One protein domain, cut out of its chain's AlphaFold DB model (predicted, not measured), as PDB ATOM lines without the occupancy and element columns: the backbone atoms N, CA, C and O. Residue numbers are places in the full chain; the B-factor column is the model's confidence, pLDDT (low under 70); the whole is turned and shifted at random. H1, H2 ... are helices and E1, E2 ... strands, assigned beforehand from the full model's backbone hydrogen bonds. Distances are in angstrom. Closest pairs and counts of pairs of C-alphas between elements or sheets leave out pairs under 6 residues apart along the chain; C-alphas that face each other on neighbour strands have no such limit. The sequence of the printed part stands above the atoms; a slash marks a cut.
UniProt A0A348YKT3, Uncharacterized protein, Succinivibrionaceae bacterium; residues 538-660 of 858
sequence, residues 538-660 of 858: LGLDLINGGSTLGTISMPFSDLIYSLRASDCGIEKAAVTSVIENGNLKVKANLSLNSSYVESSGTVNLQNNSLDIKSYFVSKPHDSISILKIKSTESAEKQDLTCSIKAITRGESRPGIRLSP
ATOM      1  N   LEU A 538      20.747 -57.015   7.858       89.75
ATOM      2  CA  LEU A 538      20.559 -55.809   8.672       89.75
ATOM      3  C   LEU A 538      21.903 -55.153   9.026       89.75
ATOM      4  O   LEU A 538      22.223 -54.961  10.195       89.75
ATOM      5  N   GLY A 539      22.711 -54.814   8.024       88.38
ATOM      6  CA  GLY A 539      24.087 -54.322   8.155       88.38
ATOM      7  C   GLY A 539      24.240 -52.941   8.803       88.38
ATOM      8  O   GLY A 539      24.694 -52.007   8.148       88.38
ATOM      9  N   LEU A 540      23.908 -52.797  10.091       87.94
ATOM     10  CA  LEU A 540      23.986 -51.540  10.852       87.94
ATOM     11  C   LEU A 540      25.382 -50.896  10.830       87.94
ATOM     12  O   LEU A 540      25.490 -49.670  10.824       87.94
ATOM     13  N   ASP A 541      26.447 -51.700  10.745       80.88
ATOM     14  CA  ASP A 541      27.829 -51.225  10.587       80.88
ATOM     15  C   ASP A 541      28.018 -50.314   9.347       80.88
ATOM     16  O   ASP A 541      28.816 -49.373   9.386       80.88
ATOM     17  N   LEU A 542      27.228 -50.509   8.278       85.94
ATOM     18  CA  LEU A 542      27.283 -49.712   7.041       85.94
ATOM     19  C   LEU A 542      26.922 -48.227   7.254       85.94
ATOM     20  O   LEU A 542      27.288 -47.379   6.438       85.94
ATOM     21  N   ILE A 543      26.237 -47.881   8.352       88.25
ATOM     22  CA  ILE A 543      25.870 -46.495   8.708       88.25
ATOM     23  C   ILE A 543      27.113 -45.672   9.102       88.25
ATOM     24  O   ILE A 543      27.123 -44.442   8.968       88.25
ATOM     25  N   ASN A 544      28.187 -46.332   9.548       84.12
ATOM     26  CA  ASN A 544      29.449 -45.681   9.910       84.12
ATOM     27  C   ASN A 544      30.521 -45.735   8.801       84.12
ATOM     28  O   ASN A 544      31.636 -45.256   8.996       84.12
ATOM     29  N   GLY A 545      30.191 -46.299   7.634       77.25
ATOM     30  CA  GLY A 545      31.060 -46.327   6.457       77.25
ATOM     31  C   GLY A 545      30.774 -45.218   5.440       77.25
ATOM     32  O   GLY A 545      30.079 -44.236   5.721       77.25
ATOM     33  N   GLY A 546      31.305 -45.387   4.228       75.00
ATOM     34  CA  GLY A 546      31.083 -44.478   3.100       75.00
ATOM     35  C   GLY A 546      31.947 -43.209   3.113       75.00
ATOM     36  O   GLY A 546      32.501 -42.806   4.136       75.00
ATOM     37  N   SER A 547      32.065 -42.587   1.938       61.59
ATOM     38  CA  SER A 547      33.030 -41.521   1.616       61.59
ATOM     39  C   SER A 547      32.548 -40.084   1.861       61.59
ATOM     40  O   SER A 547      33.332 -39.149   1.722       61.59
ATOM     41  N   THR A 548      31.273 -39.872   2.192       60.47
ATOM     42  CA  THR A 548      30.658 -38.535   2.219       60.47
ATOM     43  C   THR A 548      30.701 -37.871   3.597       60.47
ATOM     44  O   THR A 548      30.186 -38.419   4.570       60.47
ATOM     45  N   LEU A 549      31.203 -36.631   3.647       59.59
ATOM     46  CA  LEU A 549      31.097 -35.723   4.806       59.59
ATOM     47  C   LEU A 549      29.769 -34.933   4.848       59.59
ATOM     48  O   LEU A 549      29.476 -34.241   5.824       59.59
ATOM     49  N   GLY A 550      28.959 -35.034   3.789       68.81
ATOM     50  CA  GLY A 550      27.632 -34.424   3.704       68.81
ATOM     51  C   GLY A 550      26.595 -35.071   4.630       68.81
ATOM     52  O   GLY A 550      26.837 -36.087   5.281       68.81
ATOM     53  N   THR A 551      25.403 -34.473   4.675       80.00
ATOM     54  CA  THR A 551      24.229 -35.078   5.323       80.00
ATOM     55  C   THR A 551      23.366 -35.745   4.263       80.00
ATOM     56  O   THR A 551      22.794 -35.060   3.419       80.00
ATOM     57  N   ILE A 552      23.261 -37.069   4.313       83.50
ATOM     58  CA  ILE A 552      22.347 -37.844   3.475       83.50
ATOM     59  C   ILE A 552      20.972 -37.815   4.148       83.50
ATOM     60  O   ILE A 552      20.875 -38.028   5.357       83.50
ATOM     61  N   SER A 553      19.910 -37.561   3.386       85.25
ATOM     62  CA  SER A 553      18.526 -37.619   3.868       85.25
ATOM     63  C   SER A 553      17.706 -38.505   2.939       85.25
ATOM     64  O   SER A 553      17.770 -38.327   1.724       85.25
ATOM     65  N   MET A 554      16.954 -39.456   3.491       87.19
ATOM     66  CA  MET A 554      16.160 -40.421   2.720       87.19
ATOM     67  C   MET A 554      14.921 -40.901   3.502       87.19
ATOM     68  O   MET A 554      14.890 -40.779   4.732       87.19
ATOM     69  N   PRO A 555      13.906 -41.471   2.829       88.94
ATOM     70  CA  PRO A 555      12.849 -42.238   3.484       88.94
ATOM     71  C   PRO A 555      13.414 -43.425   4.275       88.94
ATOM     72  O   PRO A 555      14.395 -44.048   3.868       88.94
ATOM     73  N   PHE A 556      12.783 -43.789   5.390       87.12
ATOM     74  CA  PHE A 556      13.218 -44.926   6.212       87.12
ATOM     75  C   PHE A 556      13.177 -46.271   5.460       87.12
ATOM     76  O   PHE A 556      14.019 -47.134   5.712       87.12
ATOM     77  N   SER A 557      12.273 -46.431   4.484       87.12
ATOM     78  CA  SER A 557      12.250 -47.574   3.554       87.12
ATOM     79  C   SER A 557      13.581 -47.772   2.832       87.12
ATOM     80  O   SER A 557      14.073 -48.893   2.715       87.12
ATOM     81  N   ASP A 558      14.177 -46.671   2.381       87.06
ATOM     82  CA  ASP A 558      15.358 -46.659   1.526       87.06
ATOM     83  C   ASP A 558      16.609 -46.953   2.370       87.06
ATOM     84  O   ASP A 558      17.518 -47.650   1.913       87.06
ATOM     85  N   LEU A 559      16.609 -46.532   3.643       87.94
ATOM     86  CA  LEU A 559      17.599 -46.953   4.637       87.94
ATOM     87  C   LEU A 559      17.495 -48.455   4.926       87.94
ATOM     88  O   LEU A 559      18.499 -49.154   4.828       87.94
ATOM     89  N   ILE A 560      16.301 -48.970   5.237       87.19
ATOM     90  CA  ILE A 560      16.102 -50.404   5.504       87.19
ATOM     91  C   ILE A 560      16.512 -51.254   4.296       87.19
ATOM     92  O   ILE A 560      17.178 -52.270   4.474       87.19
ATOM     93  N   TYR A 561      16.202 -50.823   3.070       86.12
ATOM     94  CA  TYR A 561      16.688 -51.476   1.854       86.12
ATOM     95  C   TYR A 561      18.222 -51.428   1.743       86.12
ATOM     96  O   TYR A 561      18.853 -52.459   1.510       86.12
ATOM     97  N   SER A 562      18.838 -50.265   1.988       85.00
ATOM     98  CA  SER A 562      20.300 -50.083   1.938       85.00
ATOM     99  C   SER A 562      21.065 -50.935   2.963       85.00
ATOM    100  O   SER A 562      22.228 -51.271   2.731       85.00
ATOM    101  N   LEU A 563      20.434 -51.287   4.089       88.12
ATOM    102  CA  LEU A 563      21.012 -52.134   5.141       88.12
ATOM    103  C   LEU A 563      21.003 -53.632   4.794       88.12
ATOM    104  O   LEU A 563      21.815 -54.372   5.344       88.12
ATOM    105  N   ARG A 564      20.173 -54.082   3.840       86.44
ATOM    106  CA  ARG A 564      20.112 -55.496   3.402       86.44
ATOM    107  C   ARG A 564      21.364 -55.988   2.668       86.44
ATOM    108  O   ARG A 564      21.453 -57.159   2.332       86.44
ATOM    109  N   ALA A 565      22.339 -55.114   2.421       76.75
ATOM    110  CA  ALA A 565      23.588 -55.447   1.738       76.75
ATOM    111  C   ALA A 565      24.641 -56.156   2.622       76.75
ATOM    112  O   ALA A 565      25.740 -56.430   2.137       76.75
ATOM    113  N   SER A 566      24.351 -56.403   3.905       84.19
ATOM    114  CA  SER A 566      25.218 -57.125   4.846       84.19
ATOM    115  C   SER A 566      24.401 -57.675   6.016       84.19
ATOM    116  O   SER A 566      23.362 -57.118   6.367       84.19
ATOM    117  N   ASP A 567      24.922 -58.702   6.676       89.75
ATOM    118  CA  ASP A 567      24.490 -59.106   8.016       89.75
ATOM    119  C   ASP A 567      25.088 -58.167   9.077       89.75
ATOM    120  O   ASP A 567      25.993 -57.373   8.786       89.75
ATOM    121  N   CYS A 568      24.609 -58.262  10.318       89.94
ATOM    122  CA  CYS A 568      25.183 -57.564  11.467       89.94
ATOM    123  C   CYS A 568      25.435 -58.526  12.629       89.94
ATOM    124  O   CYS A 568      24.524 -59.214  13.088       89.94
ATOM    125  N   GLY A 569      26.685 -58.543  13.103       91.62
ATOM    126  CA  GLY A 569      27.072 -59.171  14.364       91.62
ATOM    127  C   GLY A 569      27.060 -58.147  15.497       91.62
ATOM    128  O   GLY A 569      27.625 -57.057  15.368       91.62
ATOM    129  N   ILE A 570      26.408 -58.516  16.594       93.62
ATOM    130  CA  ILE A 570      26.195 -57.725  17.801       93.62
ATOM    131  C   ILE A 570      26.817 -58.501  18.967       93.62
ATOM    132  O   ILE A 570      26.192 -59.375  19.565       93.62
ATOM    133  N   GLU A 571      28.064 -58.182  19.306       93.56
ATOM    134  CA  GLU A 571      28.791 -58.815  20.415       93.56
ATOM    135  C   GLU A 571      28.017 -58.664  21.728       93.56
ATOM    136  O   GLU A 571      27.918 -59.612  22.507       93.56
ATOM    137  N   LYS A 572      27.464 -57.464  21.966       95.62
ATOM    138  CA  LYS A 572      26.623 -57.133  23.124       95.62
ATOM    139  C   LYS A 572      25.574 -56.089  22.758       95.62
ATOM    140  O   LYS A 572      25.911 -55.067  22.166       95.62
ATOM    141  N   ALA A 573      24.337 -56.299  23.191       95.25
ATOM    142  CA  ALA A 573      23.291 -55.284  23.233       95.25
ATOM    143  C   ALA A 573      22.824 -55.066  24.674       95.25
ATOM    144  O   ALA A 573      22.686 -56.023  25.434       95.25
ATOM    145  N   ALA A 574      22.532 -53.816  25.021       97.25
ATOM    146  CA  ALA A 574      21.791 -53.434  26.214       97.25
ATOM    147  C   ALA A 574      20.790 -52.334  25.837       97.25
ATOM    148  O   ALA A 574      21.162 -51.165  25.676       97.25
ATOM    149  N   VAL A 575      19.529 -52.728  25.659       96.56
ATOM    150  CA  VAL A 575      18.397 -51.840  25.386       96.56
ATOM    151  C   VAL A 575      17.556 -51.730  26.649       96.56
ATOM    152  O   VAL A 575      17.151 -52.741  27.217       96.56
ATOM    153  N   THR A 576      17.272 -50.505  27.072       97.06
ATOM    154  CA  THR A 576      16.305 -50.203  28.125       97.06
ATOM    155  C   THR A 576      15.289 -49.206  27.595       97.06
ATOM    156  O   THR A 576      15.626 -48.257  26.884       97.06
ATOM    157  N   SER A 577      14.021 -49.404  27.927       95.62
ATOM    158  CA  SER A 577      12.975 -48.442  27.620       95.62
ATOM    159  C   SER A 577      12.001 -48.287  28.777       95.62
ATOM    160  O   SER A 577      11.768 -49.214  29.550       95.62
ATOM    161  N   VAL A 578      11.467 -47.078  28.912       96.31
ATOM    162  CA  VAL A 578      10.531 -46.683  29.965       96.31
ATOM    163  C   VAL A 578       9.306 -46.085  29.291       96.31
ATOM    164  O   VAL A 578       9.435 -45.199  28.445       96.31
ATOM    165  N   ILE A 579       8.125 -46.570  29.661       93.50
ATOM    166  CA  ILE A 579       6.843 -46.026  29.215       93.50
ATOM    167  C   ILE A 579       6.279 -45.168  30.344       93.50
ATOM    168  O   ILE A 579       6.116 -45.642  31.469       93.50
ATOM    169  N   GLU A 580       5.972 -43.914  30.029       89.50
ATOM    170  CA  GLU A 580       5.325 -42.951  30.919       89.50
ATOM    171  C   GLU A 580       4.340 -42.109  30.102       89.50
ATOM    172  O   GLU A 580       4.728 -41.520  29.092       89.50
ATOM    173  N   ASN A 581       3.083 -42.016  30.543       81.25
ATOM    174  CA  ASN A 581       2.056 -41.140  29.962       81.25
ATOM    175  C   ASN A 581       1.939 -41.286  28.426       81.25
ATOM    176  O   ASN A 581       2.051 -40.303  27.688       81.25
ATOM    177  N   GLY A 582       1.830 -42.522  27.928       79.88
ATOM    178  CA  GLY A 582       1.751 -42.826  26.494       79.88
ATOM    179  C   GLY A 582       3.022 -42.536  25.683       79.88
ATOM    180  O   GLY A 582       2.967 -42.541  24.456       79.88
ATOM    181  N   ASN A 583       4.166 -42.274  26.325       89.38
ATOM    182  CA  ASN A 583       5.445 -42.023  25.658       89.38
ATOM    183  C   ASN A 583       6.473 -43.099  26.042       89.38
ATOM    184  O   ASN A 583       6.844 -43.238  27.207       89.38
ATOM    185  N   LEU A 584       6.959 -43.836  25.042       93.12
ATOM    186  CA  LEU A 584       8.016 -44.840  25.144       93.12
ATOM    187  C   LEU A 584       9.378 -44.165  24.925       93.12
ATOM    188  O   LEU A 584       9.756 -43.850  23.797       93.12
ATOM    189  N   LYS A 585      10.132 -43.954  26.002       95.31
ATOM    190  CA  LYS A 585      11.521 -43.474  25.968       95.31
ATOM    191  C   LYS A 585      12.441 -44.679  25.805       95.31
ATOM    192  O   LYS A 585      12.374 -45.591  26.620       95.31
ATOM    193  N   VAL A 586      13.304 -44.693  24.793       95.50
ATOM    194  CA  VAL A 586      14.220 -45.809  24.496       95.50
ATOM    195  C   VAL A 586      15.669 -45.344  24.607       95.50
ATOM    196  O   VAL A 586      16.028 -44.301  24.060       95.50
ATOM    197  N   LYS A 587      16.519 -46.151  25.250       97.25
ATOM    198  CA  LYS A 587      17.977 -46.090  25.134       97.25
ATOM    199  C   LYS A 587      18.520 -47.457  24.709       97.25
ATOM    200  O   LYS A 587      18.199 -48.468  25.320       97.25
ATOM    201  N   ALA A 588      19.381 -47.492  23.698       96.44
ATOM    202  CA  ALA A 588      20.078 -48.700  23.264       96.44
ATOM    203  C   ALA A 588      21.589 -48.468  23.212       96.44
ATOM    204  O   ALA A 588      22.047 -47.448  22.704       96.44
ATOM    205  N   ASN A 589      22.354 -49.436  23.709       97.25
ATOM    206  CA  ASN A 589      23.812 -49.448  23.671       97.25
ATOM    207  C   ASN A 589      24.230 -50.759  22.996       97.25
ATOM    208  O   ASN A 589      23.916 -51.831  23.515       97.25
ATOM    209  N   LEU A 590      24.885 -50.689  21.837       95.88
ATOM    210  CA  LEU A 590      25.279 -51.857  21.043       95.88
ATOM    211  C   LEU A 590      26.798 -51.862  20.824       95.88
ATOM    212  O   LEU A 590      27.376 -50.838  20.465       95.88
ATOM    213  N   SER A 591      27.433 -53.021  20.984       95.06
ATOM    214  CA  SER A 591      28.773 -53.310  20.468       95.06
ATOM    215  C   SER A 591      28.601 -54.146  19.208       95.06
ATOM    216  O   SER A 591      28.322 -55.342  19.295       95.06
ATOM    217  N   LEU A 592      28.686 -53.504  18.044       92.56
ATOM    218  CA  LEU A 592      28.675 -54.183  16.748       92.56
ATOM    219  C   LEU A 592      30.088 -54.648  16.394       92.56
ATOM    220  O   LEU A 592      31.073 -54.210  16.994       92.56
ATOM    221  N   ASN A 593      30.213 -55.473  15.359       87.44
ATOM    222  CA  ASN A 593      31.509 -55.928  14.863       87.44
ATOM    223  C   ASN A 593      32.471 -54.763  14.545       87.44
ATOM    224  O   ASN A 593      33.626 -54.829  14.972       87.44
ATOM    225  N   SER A 594      32.026 -53.683  13.880       86.69
ATOM    226  CA  SER A 594      32.907 -52.552  13.518       86.69
ATOM    227  C   SER A 594      32.825 -51.329  14.444       86.69
ATOM    228  O   SER A 594      33.774 -50.536  14.488       86.69
ATOM    229  N   SER A 595      31.693 -51.137  15.129       90.81
ATOM    230  CA  SER A 595      31.323 -49.870  15.774       90.81
ATOM    231  C   SER A 595      30.539 -50.061  17.077       90.81
ATOM    232  O   SER A 595      29.713 -50.959  17.200       90.81
ATOM    233  N   TYR A 596      30.738 -49.154  18.027       94.50
ATOM    234  CA  TYR A 596      29.827 -48.927  19.144       94.50
ATOM    235  C   TYR A 596      28.659 -48.042  18.698       94.50
ATOM    236  O   TYR A 596      28.849 -47.114  17.906       94.50
ATOM    237  N   VAL A 597      27.459 -48.300  19.217       95.75
ATOM    238  CA  VAL A 597      26.262 -47.495  18.945       95.75
ATOM    239  C   VAL A 597      25.593 -47.095  20.250       95.75
ATOM    240  O   VAL A 597      25.177 -47.963  21.014       95.75
ATOM    241  N   GLU A 598      25.431 -45.794  20.480       96.62
ATOM    242  CA  GLU A 598      24.529 -45.260  21.504       96.62
ATOM    243  C   GLU A 598      23.323 -44.628  20.807       96.62
ATOM    244  O   GLU A 598      23.459 -43.675  20.038       96.62
ATOM    245  N   SER A 599      22.132 -45.163  21.063       95.94
ATOM    246  CA  SER A 599      20.867 -44.645  20.554       95.94
ATOM    247  C   SER A 599      19.975 -44.190  21.697       95.94
ATOM    248  O   SER A 599      19.883 -44.851  22.730       95.94
ATOM    249  N   SER A 600      19.301 -43.064  21.499       96.62
ATOM    250  CA  SER A 600      18.312 -42.510  22.417       96.62
ATOM    251  C   SER A 600      17.155 -41.915  21.622       96.62
ATOM    252  O   SER A 600      17.395 -41.195  20.649       96.62
ATOM    253  N   GLY A 601      15.920 -42.146  22.051       94.88
ATOM    254  CA  GLY A 601      14.758 -41.546  21.407       94.88
ATOM    255  C   GLY A 601      13.463 -41.687  22.189       94.88
ATOM    256  O   GLY A 601      13.421 -42.333  23.236       94.88
ATOM    257  N   THR A 602      12.408 -41.097  21.641       92.94
ATOM    258  CA  THR A 602      11.042 -41.192  22.165       92.94
ATOM    259  C   THR A 602      10.096 -41.613  21.045       92.94
ATOM    260  O   THR A 602      10.201 -41.115  19.922       92.94
ATOM    261  N   VAL A 603       9.161 -42.505  21.371       90.69
ATOM    262  CA  VAL A 603       7.987 -42.831  20.556       90.69
ATOM    263  C   VAL A 603       6.743 -42.378  21.315       90.69
ATOM    264  O   VAL A 603       6.558 -42.765  22.470       90.69
ATOM    265  N   ASN A 604       5.885 -41.579  20.692       87.12
ATOM    266  CA  ASN A 604       4.551 -41.307  21.219       87.12
ATOM    267  C   ASN A 604       3.608 -42.424  20.747       87.12
ATOM    268  O   ASN A 604       3.440 -42.637  19.551       87.12
ATOM    269  N   LEU A 605       3.003 -43.151  21.687       84.12
ATOM    270  CA  LEU A 605       2.185 -44.338  21.412       84.12
ATOM    271  C   LEU A 605       0.743 -44.004  20.991       84.12
ATOM    272  O   LEU A 605       0.014 -44.896  20.573       84.12
ATOM    273  N   GLN A 606       0.317 -42.741  21.104       78.12
ATOM    274  CA  GLN A 606      -1.023 -42.295  20.700       78.12
ATOM    275  C   GLN A 606      -1.076 -41.974  19.205       78.12
ATOM    276  O   GLN A 606      -2.041 -42.312  18.526       78.12
ATOM    277  N   ASN A 607      -0.041 -41.298  18.697       81.12
ATOM    278  CA  ASN A 607       0.035 -40.858  17.306       81.12
ATOM    279  C   ASN A 607       1.176 -41.515  16.517       81.12
ATOM    280  O   ASN A 607       1.404 -41.105  15.388       81.12
ATOM    281  N   ASN A 608       1.890 -42.493  17.084       79.25
ATOM    282  CA  ASN A 608       3.050 -43.178  16.492       79.25
ATOM    283  C   ASN A 608       4.217 -42.259  16.068       79.25
ATOM    284  O   ASN A 608       5.084 -42.678  15.296       79.25
ATOM    285  N   SER A 609       4.289 -41.019  16.574       86.81
ATOM    286  CA  SER A 609       5.386 -40.117  16.221       86.81
ATOM    287  C   SER A 609       6.708 -40.550  16.865       86.81
ATOM    288  O   SER A 609       6.760 -41.000  18.011       86.81
ATOM    289  N   LEU A 610       7.790 -40.423  16.098       89.94
ATOM    290  CA  LEU A 610       9.110 -40.953  16.416       89.94
ATOM    291  C   LEU A 610      10.167 -39.846  16.361       89.94
ATOM    292  O   LEU A 610      10.240 -39.108  15.378       89.94
ATOM    293  N   ASP A 611      11.038 -39.783  17.370       92.69
ATOM    294  CA  ASP A 611      12.311 -39.056  17.309       92.69
ATOM    295  C   ASP A 611      13.422 -39.919  17.919       92.69
ATOM    296  O   ASP A 611      13.555 -40.009  19.141       92.69
ATOM    297  N   ILE A 612      14.207 -40.582  17.067       94.38
ATOM    298  CA  ILE A 612      15.386 -41.367  17.455       94.38
ATOM    299  C   ILE A 612      16.648 -40.664  16.967       94.38
ATOM    300  O   ILE A 612      16.748 -40.236  15.815       94.38
ATOM    301  N   LYS A 613      17.662 -40.633  17.829       96.38
ATOM    302  CA  LYS A 613      19.015 -40.185  17.516       96.38
ATOM    303  C   LYS A 613      20.016 -41.260  17.932       96.38
ATOM    304  O   LYS A 613      20.076 -41.625  19.102       96.38
ATOM    305  N   SER A 614      20.828 -41.714  16.984       96.25
ATOM    306  CA  SER A 614      21.854 -42.738  17.188       96.25
ATOM    307  C   SER A 614      23.228 -42.211  16.796       96.25
ATOM    308  O   SER A 614      23.406 -41.676  15.702       96.25
ATOM    309  N   TYR A 615      24.203 -42.390  17.674       94.75
ATOM    310  CA  TYR A 615      25.617 -42.153  17.427       94.75
ATOM    311  C   TYR A 615      26.293 -43.486  17.129       94.75
ATOM    312  O   TYR A 615      26.223 -44.396  17.948       94.75
ATOM    313  N   PHE A 616      26.964 -43.587  15.987       93.81
ATOM    314  CA  PHE A 616      27.812 -44.718  15.622       93.81
ATOM    315  C   PHE A 616      29.264 -44.257  15.733       93.81
ATOM    316  O   PHE A 616      29.639 -43.285  15.082       93.81
ATOM    317  N   VAL A 617      30.070 -44.934  16.548       92.56
ATOM    318  CA  VAL A 617      31.494 -44.647  16.774       92.56
ATOM    319  C   VAL A 617      32.281 -45.903  16.436       92.56
ATOM    320  O   VAL A 617      32.027 -46.964  16.990       92.56
ATOM    321  N   SER A 618      33.238 -45.820  15.520       90.69
ATOM    322  CA  SER A 618      34.037 -46.985  15.118       90.69
ATOM    323  C   SER A 618      34.870 -47.527  16.286       90.69
ATOM    324  O   SER A 618      35.315 -46.737  17.117       90.69
ATOM    325  N   LYS A 619      35.195 -48.826  16.315       88.50
ATOM    326  CA  LYS A 619      36.093 -49.390  17.344       88.50
ATOM    327  C   LYS A 619      37.468 -48.694  17.430       88.50
ATOM    328  O   LYS A 619      37.883 -48.399  18.547       88.50
ATOM    329  N   PRO A 620      38.134 -48.308  16.320       87.62
ATOM    330  CA  PRO A 620      39.343 -47.471  16.360       87.62
ATOM    331  C   PRO A 620      39.125 -45.997  16.750       87.62
ATOM    332  O   PRO A 620      40.082 -45.233  16.754       87.62
ATOM    333  N   HIS A 621      37.885 -45.580  17.036       87.12
ATOM    334  CA  HIS A 621      37.476 -44.199  17.344       87.12
ATOM    335  C   HIS A 621      37.778 -43.161  16.230       87.12
ATOM    336  O   HIS A 621      37.658 -41.958  16.447       87.12
ATOM    337  N   ASP A 622      38.090 -43.621  15.012       85.88
ATOM    338  CA  ASP A 622      38.458 -42.798  13.851       85.88
ATOM    339  C   ASP A 622      37.247 -42.173  13.122       85.88
ATOM    340  O   ASP A 622      37.346 -41.099  12.523       85.88
ATOM    341  N   SER A 623      36.084 -42.826  13.191       87.56
ATOM    342  CA  SER A 623      34.902 -42.517  12.380       87.56
ATOM    343  C   SER A 623      33.646 -42.440  13.235       87.56
ATOM    344  O   SER A 623      33.325 -43.380  13.974       87.56
ATOM    345  N   ILE A 624      32.921 -41.327  13.108       90.38
ATOM    346  CA  ILE A 624      31.682 -41.065  13.841       90.38
ATOM    347  C   ILE A 624      30.579 -40.638  12.868       90.38
ATOM    348  O   ILE A 624      30.720 -39.638  12.158       90.38
ATOM    349  N   SER A 625      29.456 -41.352  12.881       91.25
ATOM    350  CA  SER A 625      28.199 -40.997  12.205       91.25
ATOM    351  C   SER A 625      27.112 -40.657  13.231       91.25
ATOM    352  O   SER A 625      26.994 -41.314  14.263       91.25
ATOM    353  N   ILE A 626      26.252 -39.686  12.916       92.44
ATOM    354  CA  ILE A 626      24.942 -39.517  13.559       92.44
ATOM    355  C   ILE A 626      23.868 -39.967  12.572       92.44
ATOM    356  O   ILE A 626      23.784 -39.424  11.473       92.44
ATOM    357  N   LEU A 627      23.011 -40.888  12.999       92.88
ATOM    358  CA  LEU A 627      21.702 -41.144  12.404       92.88
ATOM    359  C   LEU A 627      20.635 -40.412  13.230       92.88
ATOM    360  O   LEU A 627      20.643 -40.460  14.460       92.88
ATOM    361  N   LYS A 628      19.690 -39.761  12.558       93.56
ATOM    362  CA  LYS A 628      18.404 -39.342  13.123       93.56
ATOM    363  C   LYS A 628      17.280 -40.017  12.347       93.56
ATOM    364  O   LYS A 628      17.377 -40.103  11.124       93.56
ATOM    365  N   ILE A 629      16.220 -40.433  13.027       92.38
ATOM    366  CA  ILE A 629      14.967 -40.899  12.422       92.38
ATOM    367  C   ILE A 629      13.844 -40.062  13.029       92.38
ATOM    368  O   ILE A 629      13.748 -39.975  14.253       92.38
ATOM    369  N   LYS A 630      13.029 -39.431  12.183       91.56
ATOM    370  CA  LYS A 630      11.936 -38.542  12.583       91.56
ATOM    371  C   LYS A 630      10.683 -38.802  11.760       91.56
ATOM    372  O   LYS A 630      10.761 -38.824  10.529       91.56
ATOM    373  N   SER A 631       9.533 -38.908  12.420       86.81
ATOM    374  CA  SER A 631       8.244 -38.767  11.732       86.81
ATOM    375  C   SER A 631       8.129 -37.362  11.148       86.81
ATOM    376  O   SER A 631       8.405 -36.376  11.833       86.81
ATOM    377  N   THR A 632       7.719 -37.267   9.887       70.12
ATOM    378  CA  THR A 632       7.288 -36.004   9.276       70.12
ATOM    379  C   THR A 632       5.777 -35.869   9.367       70.12
ATOM    380  O   THR A 632       5.048 -36.791   9.006       70.12
ATOM    381  N   GLU A 633       5.308 -34.710   9.826       57.25
ATOM    382  CA  GLU A 633       3.890 -34.362   9.799       57.25
ATOM    383  C   GLU A 633       3.469 -34.057   8.355       57.25
ATOM    384  O   GLU A 633       3.880 -33.058   7.766       57.25
ATOM    385  N   SER A 634       2.659 -34.944   7.778       51.00
ATOM    386  CA  SER A 634       1.963 -34.750   6.506       51.00
ATOM    387  C   SER A 634       0.503 -35.165   6.684       51.00
ATOM    388  O   SER A 634       0.206 -36.108   7.419       51.00
ATOM    389  N   ALA A 635      -0.416 -34.441   6.041       42.41
ATOM    390  CA  ALA A 635      -1.845 -34.483   6.359       42.41
ATOM    391  C   ALA A 635      -2.540 -35.827   6.060       42.41
ATOM    392  O   ALA A 635      -3.612 -36.085   6.598       42.41
ATOM    393  N   GLU A 636      -1.936 -36.680   5.226       45.75
ATOM    394  CA  GLU A 636      -2.538 -37.940   4.759       45.75
ATOM    395  C   GLU A 636      -1.721 -39.192   5.132       45.75
ATOM    396  O   GLU A 636      -2.187 -40.316   4.943       45.75
ATOM    397  N   LYS A 637      -0.501 -39.028   5.667       51.94
ATOM    398  CA  LYS A 637       0.360 -40.141   6.095       51.94
ATOM    399  C   LYS A 637       1.498 -39.681   7.001       51.94
ATOM    400  O   LYS A 637       2.142 -38.672   6.728       51.94
ATOM    401  N   GLN A 638       1.820 -40.483   8.015       60.97
ATOM    402  CA  GLN A 638       3.111 -40.376   8.692       60.97
ATOM    403  C   GLN A 638       4.158 -41.208   7.959       60.97
ATOM    404  O   GLN A 638       4.219 -42.427   8.119       60.97
ATOM    405  N   ASP A 639       5.014 -40.532   7.200       76.81
ATOM    406  CA  ASP A 639       6.256 -41.122   6.714       76.81
ATOM    407  C   ASP A 639       7.400 -40.858   7.706       76.81
ATOM    408  O   ASP A 639       7.469 -39.817   8.369       76.81
ATOM    409  N   LEU A 640       8.320 -41.822   7.803       86.94
ATOM    410  CA  LEU A 640       9.555 -41.695   8.573       86.94
ATOM    411  C   LEU A 640      10.681 -41.197   7.663       86.94
ATOM    412  O   LEU A 640      11.100 -41.886   6.728       86.94
ATOM    413  N   THR A 641      11.223 -40.025   7.979       88.62
ATOM    414  CA  THR A 641      12.460 -39.521   7.374       88.62
ATOM    415  C   THR A 641      13.660 -39.943   8.208       88.62
ATOM    416  O   THR A 641      13.600 -39.992   9.438       88.62
ATOM    417  N   CYS A 642      14.780 -40.230   7.552       90.12
ATOM    418  CA  CYS A 642      16.039 -40.479   8.235       90.12
ATOM    419  C   CYS A 642      17.179 -39.655   7.633       90.12
ATOM    420  O   CYS A 642      17.230 -39.389   6.433       90.12
ATOM    421  N   SER A 643      18.079 -39.212   8.507       90.38
ATOM    422  CA  SER A 643      19.169 -38.296   8.196       90.38
ATOM    423  C   SER A 643      20.465 -38.841   8.782       90.38
ATOM    424  O   SER A 643      20.576 -39.003   9.998       90.38
ATOM    425  N   ILE A 644      21.435 -39.138   7.919       89.12
ATOM    426  CA  ILE A 644      22.754 -39.661   8.283       89.12
ATOM    427  C   ILE A 644      23.792 -38.583   7.988       89.12
ATOM    428  O   ILE A 644      23.916 -38.122   6.854       89.12
ATOM    429  N   LYS A 645      24.555 -38.186   9.006       89.06
ATOM    430  CA  LYS A 645      25.654 -37.223   8.890       89.06
ATOM    431  C   LYS A 645      26.935 -37.802   9.479       89.06
ATOM    432  O   LYS A 645      26.968 -38.143  10.660       89.06
ATOM    433  N   ALA A 646      28.008 -37.819   8.693       87.00
ATOM    434  CA  ALA A 646      29.353 -38.011   9.224       87.00
ATOM    435  C   ALA A 646      29.781 -36.785  10.057       87.00
ATOM    436  O   ALA A 646      29.617 -35.641   9.626       87.00
ATOM    437  N   ILE A 647      30.335 -37.016  11.249       85.44
ATOM    438  CA  ILE A 647      31.104 -36.007  11.997       85.44
ATOM    439  C   ILE A 647      32.588 -36.151  11.652       85.44
ATOM    440  O   ILE A 647      33.256 -35.161  11.369       85.44
ATOM    441  N   THR A 648      33.085 -37.391  11.655       85.00
ATOM    442  CA  THR A 648      34.467 -37.748  11.314       85.00
ATOM    443  C   THR A 648      34.501 -39.011  10.452       85.00
ATOM    444  O   THR A 648      33.567 -39.826  10.454       85.00
ATOM    445  N   ARG A 649      35.596 -39.170   9.707       82.62
ATOM    446  CA  ARG A 649      35.925 -40.357   8.917       82.62
ATOM    447  C   ARG A 649      37.424 -40.619   9.025       82.62
ATOM    448  O   ARG A 649      38.211 -39.708   8.781       82.62
ATOM    449  N   GLY A 650      37.778 -41.848   9.386       74.88
ATOM    450  CA  GLY A 650      39.135 -42.380   9.312       74.88
ATOM    451  C   GLY A 650      39.331 -43.178   8.030       74.88
ATOM    452  O   GLY A 650      39.084 -42.671   6.933       74.88
ATOM    453  N   GLU A 651      39.752 -44.437   8.157       67.69
ATOM    454  CA  GLU A 651      39.923 -45.311   6.993       67.69
ATOM    455  C   GLU A 651      38.589 -45.603   6.283       67.69
ATOM    456  O   GLU A 651      37.522 -45.683   6.900       67.69
ATOM    457  N   SER A 652      38.647 -45.771   4.957       67.94
ATOM    458  CA  SER A 652      37.457 -45.975   4.129       67.94
ATOM    459  C   SER A 652      36.843 -47.358   4.364       67.94
ATOM    460  O   SER A 652      37.478 -48.383   4.121       67.94
ATOM    461  N   ARG A 653      35.587 -47.383   4.821       73.06
ATOM    462  CA  ARG A 653      34.833 -48.602   5.154       73.06
ATOM    463  C   ARG A 653      33.618 -48.762   4.235       73.06
ATOM    464  O   ARG A 653      33.052 -47.743   3.822       73.06
ATOM    465  N   PRO A 654      33.161 -50.002   3.961       76.50
ATOM    466  CA  PRO A 654      31.898 -50.248   3.267       76.50
ATOM    467  C   PRO A 654      30.754 -49.460   3.912       76.50
ATOM    468  O   PRO A 654      30.523 -49.566   5.114       76.50
ATOM    469  N   GLY A 655      30.080 -48.630   3.118       78.81
ATOM    470  CA  GLY A 655      28.944 -47.819   3.555       78.81
ATOM    471  C   GLY A 655      27.631 -48.276   2.932       78.81
ATOM    472  O   GLY A 655      27.613 -49.150   2.061       78.81
ATOM    473  N   ILE A 656      26.535 -47.642   3.350       79.00
ATOM    474  CA  ILE A 656      25.214 -47.823   2.737       79.00
ATOM    475  C   ILE A 656      25.268 -47.599   1.216       79.00
ATOM    476  O   ILE A 656      25.850 -46.625   0.734       79.00
ATOM    477  N   ARG A 657      24.659 -48.510   0.451       67.19
ATOM    478  CA  ARG A 657      24.562 -48.406  -1.012       67.19
ATOM    479  C   ARG A 657      23.245 -47.740  -1.389       67.19
ATOM    480  O   ARG A 657      22.207 -48.392  -1.384       67.19
ATOM    481  N   LEU A 658      23.306 -46.457  -1.737       63.81
ATOM    482  CA  LEU A 658      22.162 -45.735  -2.293       63.81
ATOM    483  C   LEU A 658      21.778 -46.338  -3.655       63.81
ATOM    484  O   LEU A 658      22.653 -46.613  -4.479       63.81
ATOM    485  N   SER A 659      20.482 -46.545  -3.893       47.84
ATOM    486  CA  SER A 659      19.978 -47.089  -5.160       47.84
ATOM    487  C   SER A 659      20.335 -46.167  -6.344       47.84
ATOM    488  O   SER A 659      20.124 -44.960  -6.222       47.84
ATOM    489  N   PRO A 660      20.803 -46.680  -7.505       40.06
ATOM    490  CA  PRO A 660      21.300 -45.853  -8.623       40.06
ATOM    491  C   PRO A 660      20.262 -45.000  -9.387       40.06
ATOM    492  O   PRO A 660      20.509 -44.632 -10.530       40.06
TER     493      PRO A 660
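This is residues 538 to 660 of the 858 residues of an uncharacterized protein of Succinivibrionaceae bacterium (UniProt A0A348YKT3). One twisted sheet of seven long and short strands forms a curved wall, with two short helices, H1 and H2, on one face and no named helix on the other. At one edge E2 bends sharply, and its first residue, Cys 568, comes near H1; at the other edge is the short strand E1, beside which the chain turns straight into H2. The printed part has 123 residues, with two named helices and seven named strands in the order H1 E1 H2 E2 E3 E4 E5 E6 E7, and its class is mostly strand. The sheet runs E1 E7 E6 E5 E4 E3 E2, antiparallel throughout. The whole is compact, with a radius of gyration of the C-alphas of 14.8 A and spans of 43 by 34 by 24 A.

E2, residues 568 to 580, E3, residues 583 to 592, E4, residues 595 to 604, E5, residues 610 to 618, E6, residues 624 to 632, and E7, residues 639 to 648, form a meander, each strand the antiparallel neighbour of the one before and each successive pair a hairpin. N 576 and O 587 of E2 and E3 are 2.8 A apart, within hydrogen-bond range, as are N 599 and O 588 of E4 and E3 at 2.8 A, N 613 and O 600 of E5 and E4 at 2.9 A, N 627 and O 614 of E6 and E5 at 2.8 A, and N 643 and O 628 of E7 and E6 at 2.9 A. E1, residues 551 to 555, is an edge strand antiparallel to E7, with N 552 and O 644 at 2.8 A. The other edge strand, E2, bends by 89 degrees at residue 571. H1, residues 540 to 544, is on the sheet at a height of 4.5 A, only just above the sheet's level, and over none of its strands. Its closest C-alphas to E6 are those of Asn 544 and Ser 625, 5.4 A. H2, residues 556 to 563, is on the same face at a height of 9.4 A; it stands up from the sheet, rising 44 degrees, and is only just over E1, on which 3 of its C-alphas fall. The closest C-alphas of H2 and E7 are those of Phe 556 and Leu 640, 5.4 A. H1 and H2 are close but not clearly touching, with the C-alphas of Leu 540 and Leu 563 6.5 A apart. Every O i to N i+4 pair of H2 is within hydrogen-bond range; in H1 0 of 1 is, beside 2 of 2 O i to N i+3 pairs.

H1 begins at C-alpha 540 (23.986, -51.540, 10.852). E2 is 31.4 A long, E7 28.8 A, E4 28.6 A and E3 27.7 A; E5 is 25.7 A and E6 25.3 A. E7 ends at C-alpha 648 (34.467, -37.748, 11.314).

The C-alphas farthest apart, those of Pro 620 and Glu 636, are 44.5 A apart. The printed part has no cut, and no link is long. Residues 649 to 660 hold no named element. The mean pLDDT of the printed part is 84.5; it is under 70 at residues 547 to 550, 633 to 638, 651 to 652 and 657 to 660.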